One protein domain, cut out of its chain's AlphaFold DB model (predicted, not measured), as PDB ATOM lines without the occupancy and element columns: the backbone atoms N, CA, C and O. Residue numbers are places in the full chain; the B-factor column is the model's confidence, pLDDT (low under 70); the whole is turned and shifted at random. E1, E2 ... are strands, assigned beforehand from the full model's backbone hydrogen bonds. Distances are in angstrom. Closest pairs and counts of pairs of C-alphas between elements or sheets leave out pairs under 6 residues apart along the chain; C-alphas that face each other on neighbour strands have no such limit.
ATOM      1  N   GLY A 516     231.284 196.432 333.193       69.94
ATOM      2  CA  GLY A 516     231.733 196.915 331.878       69.94
ATOM      3  C   GLY A 516     232.738 198.072 331.925       69.94
ATOM      4  O   GLY A 516     232.907 198.778 330.929       69.94
ATOM      5  N   MET A 517     233.400 198.271 333.069       70.56
ATOM      6  CA  MET A 517     234.524 199.202 333.210       70.56
ATOM      7  C   MET A 517     235.734 198.736 332.382       70.56
ATOM      8  O   MET A 517     235.934 197.522 332.269       70.56
ATOM      9  N   PRO A 518     236.561 199.654 331.843       69.12
ATOM     10  CA  PRO A 518     237.752 199.281 331.085       69.12
ATOM     11  C   PRO A 518     238.751 198.515 331.960       69.12
ATOM     12  O   PRO A 518     238.732 198.627 333.189       69.12
ATOM     13  N   VAL A 519     239.649 197.767 331.316       71.38
ATOM     14  CA  VAL A 519     240.842 197.224 331.979       71.38
ATOM     15  C   VAL A 519     241.844 198.351 332.208       71.38
ATOM     16  O   VAL A 519     242.239 199.035 331.261       71.38
ATOM     17  N   TYR A 520     242.282 198.522 333.452       70.38
ATOM     18  CA  TYR A 520     243.266 199.539 333.814       70.38
ATOM     19  C   TYR A 520     244.698 198.997 333.795       70.38
ATOM     20  O   TYR A 520     245.011 197.996 334.434       70.38
ATOM     21  N   LYS A 521     245.595 199.700 333.090       68.25
ATOM     22  CA  LYS A 521     247.063 199.490 333.131       68.25
ATOM     23  C   LYS A 521     247.785 200.538 333.988       68.25
ATOM     24  O   LYS A 521     248.873 200.294 334.522       68.25
ATOM     25  N   ASP A 522     247.139 201.688 334.126       65.06
ATOM     26  CA  ASP A 522     247.485 202.792 335.004       65.06
ATOM     27  C   ASP A 522     246.187 203.473 335.457       65.06
ATOM     28  O   ASP A 522     245.144 203.302 334.817       65.06
ATOM     29  N   TYR A 523     246.229 204.181 336.581       72.12
ATOM     30  CA  TYR A 523     245.055 204.837 337.140       72.12
ATOM     31  C   TYR A 523     245.441 205.975 338.086       72.12
ATOM     32  O   TYR A 523     246.479 205.954 338.749       72.12
ATOM     33  N   THR A 524     244.538 206.944 338.198       74.62
ATOM     34  CA  THR A 524     244.412 207.793 339.381       74.62
ATOM     35  C   THR A 524     242.934 207.900 339.711       74.62
ATOM     36  O   THR A 524     242.132 208.294 338.866       74.62
ATOM     37  N   VAL A 525     242.570 207.531 340.932       70.38
ATOM     38  CA  VAL A 525     241.232 207.746 341.474       70.38
ATOM     39  C   VAL A 525     241.259 208.883 342.473       70.38
ATOM     40  O   VAL A 525     242.246 209.069 343.182       70.38
ATOM     41  N   VAL A 526     240.178 209.656 342.492       72.50
ATOM     42  CA  VAL A 526     240.005 210.792 343.393       72.50
ATOM     43  C   VAL A 526     238.620 210.740 343.999       72.50
ATOM     44  O   VAL A 526     237.632 210.573 343.282       72.50
ATOM     45  N   THR A 527     238.548 210.918 345.312       71.50
ATOM     46  CA  THR A 527     237.302 210.875 346.072       71.50
ATOM     47  C   THR A 527     237.191 212.106 346.976       71.50
ATOM     48  O   THR A 527     238.076 212.370 347.784       71.50
ATOM     49  N   ASP A 528     236.108 212.888 346.839       76.31
ATOM     50  CA  ASP A 528     235.665 213.837 347.881       76.31
ATOM     51  C   ASP A 528     234.837 213.038 348.881       76.31
ATOM     52  O   ASP A 528     233.733 212.590 348.559       76.31
ATOM     53  N   ARG A 529     235.409 212.791 350.058       77.31
ATOM     54  CA  ARG A 529     234.850 211.856 351.030       77.31
ATOM     55  C   ARG A 529     235.083 212.316 352.457       77.31
ATOM     56  O   ARG A 529     236.034 213.030 352.758       77.31
ATOM     57  N   GLU A 530     234.230 211.833 353.347       81.31
ATOM     58  CA  GLU A 530     234.377 211.912 354.797       81.31
ATOM     59  C   GLU A 530     234.283 210.492 355.364       81.31
ATOM     60  O   GLU A 530     233.476 209.692 354.891       81.31
ATOM     61  N   ILE A 531     235.134 210.150 356.335       78.75
ATOM     62  CA  ILE A 531     235.129 208.829 356.971       78.75
ATOM     63  C   ILE A 531     234.451 208.933 358.330       78.75
ATOM     64  O   ILE A 531     235.048 209.431 359.285       78.75
ATOM     65  N   PHE A 532     233.246 208.381 358.440       72.62
ATOM     66  CA  PHE A 532     232.561 208.240 359.730       72.62
ATOM     67  C   PHE A 532     232.996 206.975 360.481       72.62
ATOM     68  O   PHE A 532     233.148 206.997 361.701       72.62
ATOM     69  N   ALA A 533     233.266 205.889 359.750       68.81
ATOM     70  CA  ALA A 533     233.809 204.640 360.271       68.81
ATOM     71  C   ALA A 533     234.830 204.066 359.282       68.81
ATOM     72  O   ALA A 533     234.598 204.060 358.076       68.81
ATOM     73  N   ASN A 534     235.973 203.582 359.777       68.31
ATOM     74  CA  ASN A 534     237.015 203.000 358.926       68.31
ATOM     75  C   ASN A 534     236.767 201.497 358.680       68.31
ATOM     76  O   ASN A 534     237.580 200.651 359.056       68.31
ATOM     77  N   ILE A 535     235.592 201.176 358.133       67.06
ATOM     78  CA  ILE A 535     235.123 199.813 357.859       67.06
ATOM     79  C   ILE A 535     234.923 199.679 356.344       67.06
ATOM     80  O   ILE A 535     234.141 200.415 355.753       67.06
ATOM     81  N   GLY A 536     235.635 198.742 355.711       70.56
ATOM     82  CA  GLY A 536     235.542 198.515 354.263       70.56
ATOM     83  C   GLY A 536     236.397 199.463 353.418       70.56
ATOM     84  O   GLY A 536     237.273 200.145 353.947       70.56
ATOM     85  N   ALA A 537     236.182 199.431 352.098       76.88
ATOM     86  CA  ALA A 537     236.868 200.261 351.105       76.88
ATOM     87  C   ALA A 537     235.955 201.390 350.607       76.88
ATOM     88  O   ALA A 537     234.773 201.150 350.385       76.88
ATOM     89  N   ILE A 538     236.502 202.585 350.360       78.06
ATOM     90  CA  ILE A 538     235.731 203.706 349.776       78.06
ATOM     91  C   ILE A 538     235.382 203.405 348.319       78.06
ATOM     92  O   ILE A 538     234.281 203.665 347.846       78.06
ATOM     93  N   LEU A 539     236.378 202.906 347.590       79.81
ATOM     94  CA  LEU A 539     236.331 202.681 346.159       79.81
ATOM     95  C   LEU A 539     237.278 201.532 345.836       79.81
ATOM     96  O   LEU A 539     238.390 201.459 346.359       79.81
ATOM     97  N   SER A 540     236.857 200.622 344.966       81.00
ATOM     98  CA  SER A 540     237.720 199.532 344.521       81.00
ATOM     99  C   SER A 540     237.419 199.131 343.088       81.00
ATOM    100  O   SER A 540     236.291 199.263 342.610       81.00
ATOM    101  N   LYS A 541     238.439 198.600 342.418       76.94
ATOM    102  CA  LYS A 541     238.319 197.920 341.132       76.94
ATOM    103  C   LYS A 541     238.944 196.537 341.263       76.94
ATOM    104  O   LYS A 541     240.120 196.351 340.965       76.94
ATOM    105  N   ASN A 542     238.103 195.581 341.674       70.69
ATOM    106  CA  ASN A 542     238.436 194.173 341.914       70.69
ATOM    107  C   ASN A 542     239.460 193.957 343.060       70.69
ATOM    108  O   ASN A 542     240.244 194.838 343.391       70.69
ATOM    109  N   ASN A 543     239.475 192.774 343.685       63.00
ATOM    110  CA  ASN A 543     240.448 192.393 344.720       63.00
ATOM    111  C   ASN A 543     241.057 191.025 344.350       63.00
ATOM    112  O   ASN A 543     240.325 190.036 344.390       63.00
ATOM    113  N   PRO A 544     242.344 190.939 343.958       56.44
ATOM    114  CA  PRO A 544     243.420 191.922 344.126       56.44
ATOM    115  C   PRO A 544     243.655 192.787 342.870       56.44
ATOM    116  O   PRO A 544     244.795 192.929 342.450       56.44
ATOM    117  N   GLY A 545     242.598 193.302 342.228       74.69
ATOM    118  CA  GLY A 545     242.659 193.959 340.912       74.69
ATOM    119  C   GLY A 545     243.398 195.299 340.867       74.69
ATOM    120  O   GLY A 545     244.411 195.488 341.533       74.69
ATOM    121  N   ALA A 546     242.920 196.244 340.050       82.56
ATOM    122  CA  ALA A 546     243.650 197.487 339.788       82.56
ATOM    123  C   ALA A 546     243.954 198.274 341.073       82.56
ATOM    124  O   ALA A 546     245.105 198.651 341.305       82.56
ATOM    125  N   PHE A 547     242.943 198.504 341.919       86.38
ATOM    126  CA  PHE A 547     243.115 199.285 343.142       86.38
ATOM    127  C   PHE A 547     242.039 199.043 344.202       86.38
ATOM    128  O   PHE A 547     240.905 198.662 343.899       86.38
ATOM    129  N   VAL A 548     242.386 199.363 345.450       87.38
ATOM    130  CA  VAL A 548     241.452 199.507 346.575       87.38
ATOM    131  C   VAL A 548     241.846 200.749 347.375       87.38
ATOM    132  O   VAL A 548     242.928 200.798 347.966       87.38
ATOM    133  N   GLU A 549     240.974 201.757 347.396       82.94
ATOM    134  CA  GLU A 549     241.176 203.001 348.134       82.94
ATOM    135  C   GLU A 549     240.649 202.875 349.568       82.94
ATOM    136  O   GLU A 549     239.446 202.769 349.801       82.94
ATOM    137  N   THR A 550     241.583 202.935 350.524       76.62
ATOM    138  CA  THR A 550     241.355 202.891 351.979       76.62
ATOM    139  C   THR A 550     240.484 201.709 352.412       76.62
ATOM    140  O   THR A 550     239.311 201.889 352.698       76.62
ATOM    141  N   ALA A 551     241.065 200.508 352.484       74.94
ATOM    142  CA  ALA A 551     240.464 199.355 353.154       74.94
ATOM    143  C   ALA A 551     241.050 199.225 354.567       74.94
ATOM    144  O   ALA A 551     242.148 198.688 354.751       74.94
ATOM    145  N   GLY A 552     240.355 199.767 355.568       77.44
ATOM    146  CA  GLY A 552     240.916 199.931 356.910       77.44
ATOM    147  C   GLY A 552     242.115 200.891 356.901       77.44
ATOM    148  O   GLY A 552     242.001 202.042 356.492       77.44
ATOM    149  N   ASN A 553     243.294 200.428 357.325       80.31
ATOM    150  CA  ASN A 553     244.523 201.242 357.353       80.31
ATOM    151  C   ASN A 553     245.480 200.945 356.181       80.31
ATOM    152  O   ASN A 553     246.698 201.124 356.311       80.31
ATOM    153  N   SER A 554     244.941 200.482 355.051       87.94
ATOM    154  CA  SER A 554     245.727 200.100 353.877       87.94
ATOM    155  C   SER A 554     245.115 200.608 352.574       87.94
ATOM    156  O   SER A 554     243.904 200.781 352.455       87.94
ATOM    157  N   VAL A 555     245.967 200.794 351.571       89.62
ATOM    158  CA  VAL A 555     245.571 200.945 350.162       89.62
ATOM    159  C   VAL A 555     246.188 199.814 349.350       89.62
ATOM    160  O   VAL A 555     247.220 199.270 349.751       89.62
ATOM    161  N   TYR A 556     245.570 199.459 348.227       90.19
ATOM    162  CA  TYR A 556     246.072 198.408 347.345       90.19
ATOM    163  C   TYR A 556     246.258 198.947 345.933       90.19
ATOM    164  O   TYR A 556     245.375 199.636 345.426       90.19
ATOM    165  N   SER A 557     247.378 198.593 345.302       89.50
ATOM    166  CA  SER A 557     247.679 198.896 343.899       89.50
ATOM    167  C   SER A 557     248.161 197.627 343.205       89.50
ATOM    168  O   SER A 557     249.171 197.047 343.612       89.50
ATOM    169  N   PHE A 558     247.420 197.156 342.197       89.44
ATOM    170  CA  PHE A 558     247.681 195.892 341.493       89.44
ATOM    171  C   PHE A 558     247.971 194.729 342.457       89.44
ATOM    172  O   PHE A 558     248.969 194.010 342.349       89.44
ATOM    173  N   GLY A 559     247.104 194.605 343.464       87.88
ATOM    174  CA  GLY A 559     247.149 193.567 344.492       87.88
ATOM    175  C   GLY A 559     248.151 193.767 345.628       87.88
ATOM    176  O   GLY A 559     248.088 193.035 346.615       87.88
ATOM    177  N   GLN A 560     249.039 194.760 345.547       91.25
ATOM    178  CA  GLN A 560     250.011 195.028 346.603       91.25
ATOM    179  C   GLN A 560     249.439 195.978 347.653       91.25
ATOM    180  O   GLN A 560     249.097 197.119 347.347       91.25
ATOM    181  N   ALA A 561     249.388 195.521 348.905       91.06
ATOM    182  CA  ALA A 561     248.983 196.340 350.042       91.06
ATOM    183  C   ALA A 561     250.111 197.287 350.478       91.06
ATOM    184  O   ALA A 561     251.268 196.872 350.599       91.06
ATOM    185  N   THR A 562     249.757 198.531 350.800       91.62
ATOM    186  CA  THR A 562     250.607 199.474 351.537       91.62
ATOM    187  C   THR A 562     249.876 199.937 352.795       91.62
ATOM    188  O   THR A 562     248.750 200.429 352.718       91.62
ATOM    189  N   SER A 563     250.518 199.774 353.953       88.94
ATOM    190  CA  SER A 563     249.975 200.089 355.284       88.94
ATOM    191  C   SER A 563     250.817 201.159 355.983       88.94
ATOM    192  O   SER A 563     251.934 201.446 355.563       88.94
ATOM    193  N   GLY A 564     250.303 201.736 357.074       84.69
ATOM    194  CA  GLY A 564     251.022 202.770 357.841       84.69
ATOM    195  C   GLY A 564     250.952 204.167 357.218       84.69
ATOM    196  O   GLY A 564     251.698 205.062 357.611       84.69
ATOM    197  N   LEU A 565     250.046 204.352 356.259       86.06
ATOM    198  CA  LEU A 565     249.742 205.641 355.653       86.06
ATOM    199  C   LEU A 565     248.933 206.510 356.618       86.06
ATOM    200  O   LEU A 565     248.134 206.017 357.419       86.06
ATOM    201  N   LYS A 566     249.107 207.826 356.515       85.25
ATOM    202  CA  LYS A 566     248.252 208.793 357.208       85.25
ATOM    203  C   LYS A 566     246.957 208.975 356.418       85.25
ATOM    204  O   LYS A 566     246.985 209.544 355.328       85.25
ATOM    205  N   PHE A 567     245.844 208.492 356.965       83.06
ATOM    206  CA  PHE A 567     244.508 208.691 356.402       83.06
ATOM    207  C   PHE A 567     243.861 209.947 356.985       83.06
ATOM    208  O   PHE A 567     243.964 210.208 358.184       83.06
ATOM    209  N   ILE A 568     243.191 210.716 356.131       81.31
ATOM    210  CA  ILE A 568     242.428 211.899 356.529       81.31
ATOM    211  C   ILE A 568     240.974 211.454 356.693       81.31
ATOM    212  O   ILE A 568     240.355 211.016 355.726       81.31
ATOM    213  N   SER A 569     240.452 211.504 357.922       79.25
ATOM    214  CA  SER A 569     239.071 211.102 358.227       79.25
ATOM    215  C   SER A 569     238.060 212.228 358.041       79.25
ATOM    216  O   SER A 569     236.910 211.968 357.701       79.25
ATOM    217  N   THR A 570     238.482 213.477 358.232       84.06
ATOM    218  CA  THR A 570     237.646 214.652 357.973       84.06
ATOM    219  C   THR A 570     237.386 214.800 356.484       84.06
ATOM    220  O   THR A 570     238.240 214.429 355.670       84.06
ATOM    221  N   ARG A 571     236.254 215.417 356.133       81.75
ATOM    222  CA  ARG A 571     235.900 215.682 354.741       81.75
ATOM    223  C   ARG A 571     237.065 216.303 353.971       81.75
ATOM    224  O   ARG A 571     237.534 217.392 354.303       81.75
ATOM    225  N   SER A 572     237.556 215.583 352.974       78.88
ATOM    226  CA  SER A 572     238.711 215.976 352.178       78.88
ATOM    227  C   SER A 572     238.718 215.237 350.849       78.88
ATOM    228  O   SER A 572     238.045 214.220 350.675       78.88
ATOM    229  N   ILE A 573     239.502 215.760 349.910       76.75
ATOM    230  CA  ILE A 573     239.773 215.057 348.667       76.75
ATOM    231  C   ILE A 573     240.970 214.137 348.891       76.75
ATOM    232  O   ILE A 573     242.072 214.621 349.160       76.75
ATOM    233  N   SER A 574     240.760 212.827 348.777       80.12
ATOM    234  CA  SER A 574     241.843 211.847 348.689       80.12
ATOM    235  C   SER A 574     242.081 211.425 347.249       80.12
ATOM    236  O   SER A 574     241.176 211.455 346.418       80.12
ATOM    237  N   TYR A 575     243.326 211.065 346.946       82.94
ATOM    238  CA  TYR A 575     243.678 210.481 345.663       82.94
ATOM    239  C   TYR A 575     244.585 209.275 345.844       82.94
ATOM    240  O   TYR A 575     245.458 209.259 346.716       82.94
ATOM    241  N   LEU A 576     244.392 208.289 344.976       82.62
ATOM    242  CA  LEU A 576     245.206 207.091 344.869       82.62
ATOM    243  C   LEU A 576     245.578 206.904 343.398       82.62
ATOM    244  O   LEU A 576     244.708 206.700 342.556       82.62
ATOM    245  N   SER A 577     246.866 206.963 343.092       82.88
ATOM    246  CA  SER A 577     247.416 206.528 341.812       82.88
ATOM    247  C   SER A 577     248.136 205.198 341.968       82.88
ATOM    248  O   SER A 577     248.296 204.690 343.079       82.88
ATOM    249  N   LYS A 578     248.649 204.660 340.862       80.56
ATOM    250  CA  LYS A 578     249.449 203.431 340.869       80.56
ATOM    251  C   LYS A 578     250.595 203.435 341.895       80.56
ATOM    252  O   LYS A 578     250.897 202.374 342.443       80.56
ATOM    253  N   TYR A 579     251.197 204.598 342.170       86.81
ATOM    254  CA  TYR A 579     252.408 204.734 342.995       86.81
ATOM    255  C   TYR A 579     252.308 205.759 344.137       86.81
ATOM    256  O   TYR A 579     253.277 205.936 344.879       86.81
ATOM    257  N   SER A 580     251.169 206.440 344.310       86.69
ATOM    258  CA  SER A 580     251.005 207.462 345.352       86.69
ATOM    259  C   SER A 580     249.607 207.458 345.965       86.69
ATOM    260  O   SER A 580     248.614 207.342 345.256       86.69
ATOM    261  N   TYR A 581     249.526 207.650 347.281       85.75
ATOM    262  CA  TYR A 581     248.295 207.963 348.003       85.75
ATOM    263  C   TYR A 581     248.450 209.296 348.737       85.75
ATOM    264  O   TYR A 581     249.219 209.397 349.696       85.75
ATOM    265  N   CYS A 582     247.729 210.333 348.306       83.00
ATOM    266  CA  CYS A 582     247.818 211.682 348.880       83.00
ATOM    267  C   CYS A 582     249.271 212.182 349.061       83.00
ATOM    268  O   CYS A 582     249.609 212.790 350.078       83.00
ATOM    269  N   GLY A 583     250.151 211.872 348.103       78.31
ATOM    270  CA  GLY A 583     251.567 212.257 348.108       78.31
ATOM    271  C   GLY A 583     252.483 211.298 348.874       78.31
ATOM    272  O   GLY A 583     253.698 211.472 348.851       78.31
ATOM    273  N   GLN A 584     251.930 210.282 349.538       87.81
ATOM    274  CA  GLN A 584     252.692 209.219 350.192       87.81
ATOM    275  C   GLN A 584     252.968 208.101 349.184       87.81
ATOM    276  O   GLN A 584     252.036 207.568 348.584       87.81
ATOM    277  N   SER A 585     254.236 207.728 349.008       86.62
ATOM    278  CA  SER A 585     254.630 206.649 348.096       86.62
ATOM    279  C   SER A 585     254.000 205.312 348.490       86.62
ATOM    280  O   SER A 585     253.993 204.944 349.666       86.62
ATOM    281  N   ILE A 586     253.540 204.558 347.494       89.69
ATOM    282  CA  ILE A 586     253.028 203.192 347.656       89.69
ATOM    283  C   ILE A 586     253.653 202.259 346.613       89.69
ATOM    284  O   ILE A 586     254.173 202.711 345.593       89.69
TER     285      ILE A 586
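Overview. This is residues 516 to 586 of the 598 residues of an uncharacterized protein of Bacteroides sp. AM56-10ce (UniProt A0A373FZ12). With little regular structure, this is a small sandwich: the four-stranded sheet E2 E3 E4 E5, a meander in which each strand is the antiparallel neighbour of the one before, faces the antiparallel pair E1 E6. The 71 printed residues have six named strands, E1 to E6 along the chain, and no named helix; the class is all strand, with under half the residues in named elements. The whole is compact, with a radius of gyration of the C-alphas of 11.3 A, spanning 31 by 25 by 18 A.

Arrangement. Inner strands E3, residues 547 to 551, and E4, residues 554 to 557, form a hairpin; N 548 and O 556, 3.0 A apart, are within hydrogen-bond range. Edge strand E2, residues 539 to 541, forms a hairpin with E3 (N 549 and O 539, 2.8 A). Edge strand E5, residues 560 to 563, forms one with E4 (N 562 and O 555, 2.8 A). E1, residues 524 to 529, is antiparallel to E6, residues 572 to 577 (N 525 and O 576, 2.8 A). The closest C-alphas of E3 and E6, Glu 549 and Leu 576, are 6.6 A apart.

Along the chain. E1, 15.6 A long, begins at C-alpha 524 (244.412, 207.793, 339.381). E6, 16.5 A, ends at C-alpha 577 (247.416, 206.528, 341.812).

Size, cuts and confidence. The printed part has no cut and no long link. Nine residues are under pLDDT 70, among them 533 to 535.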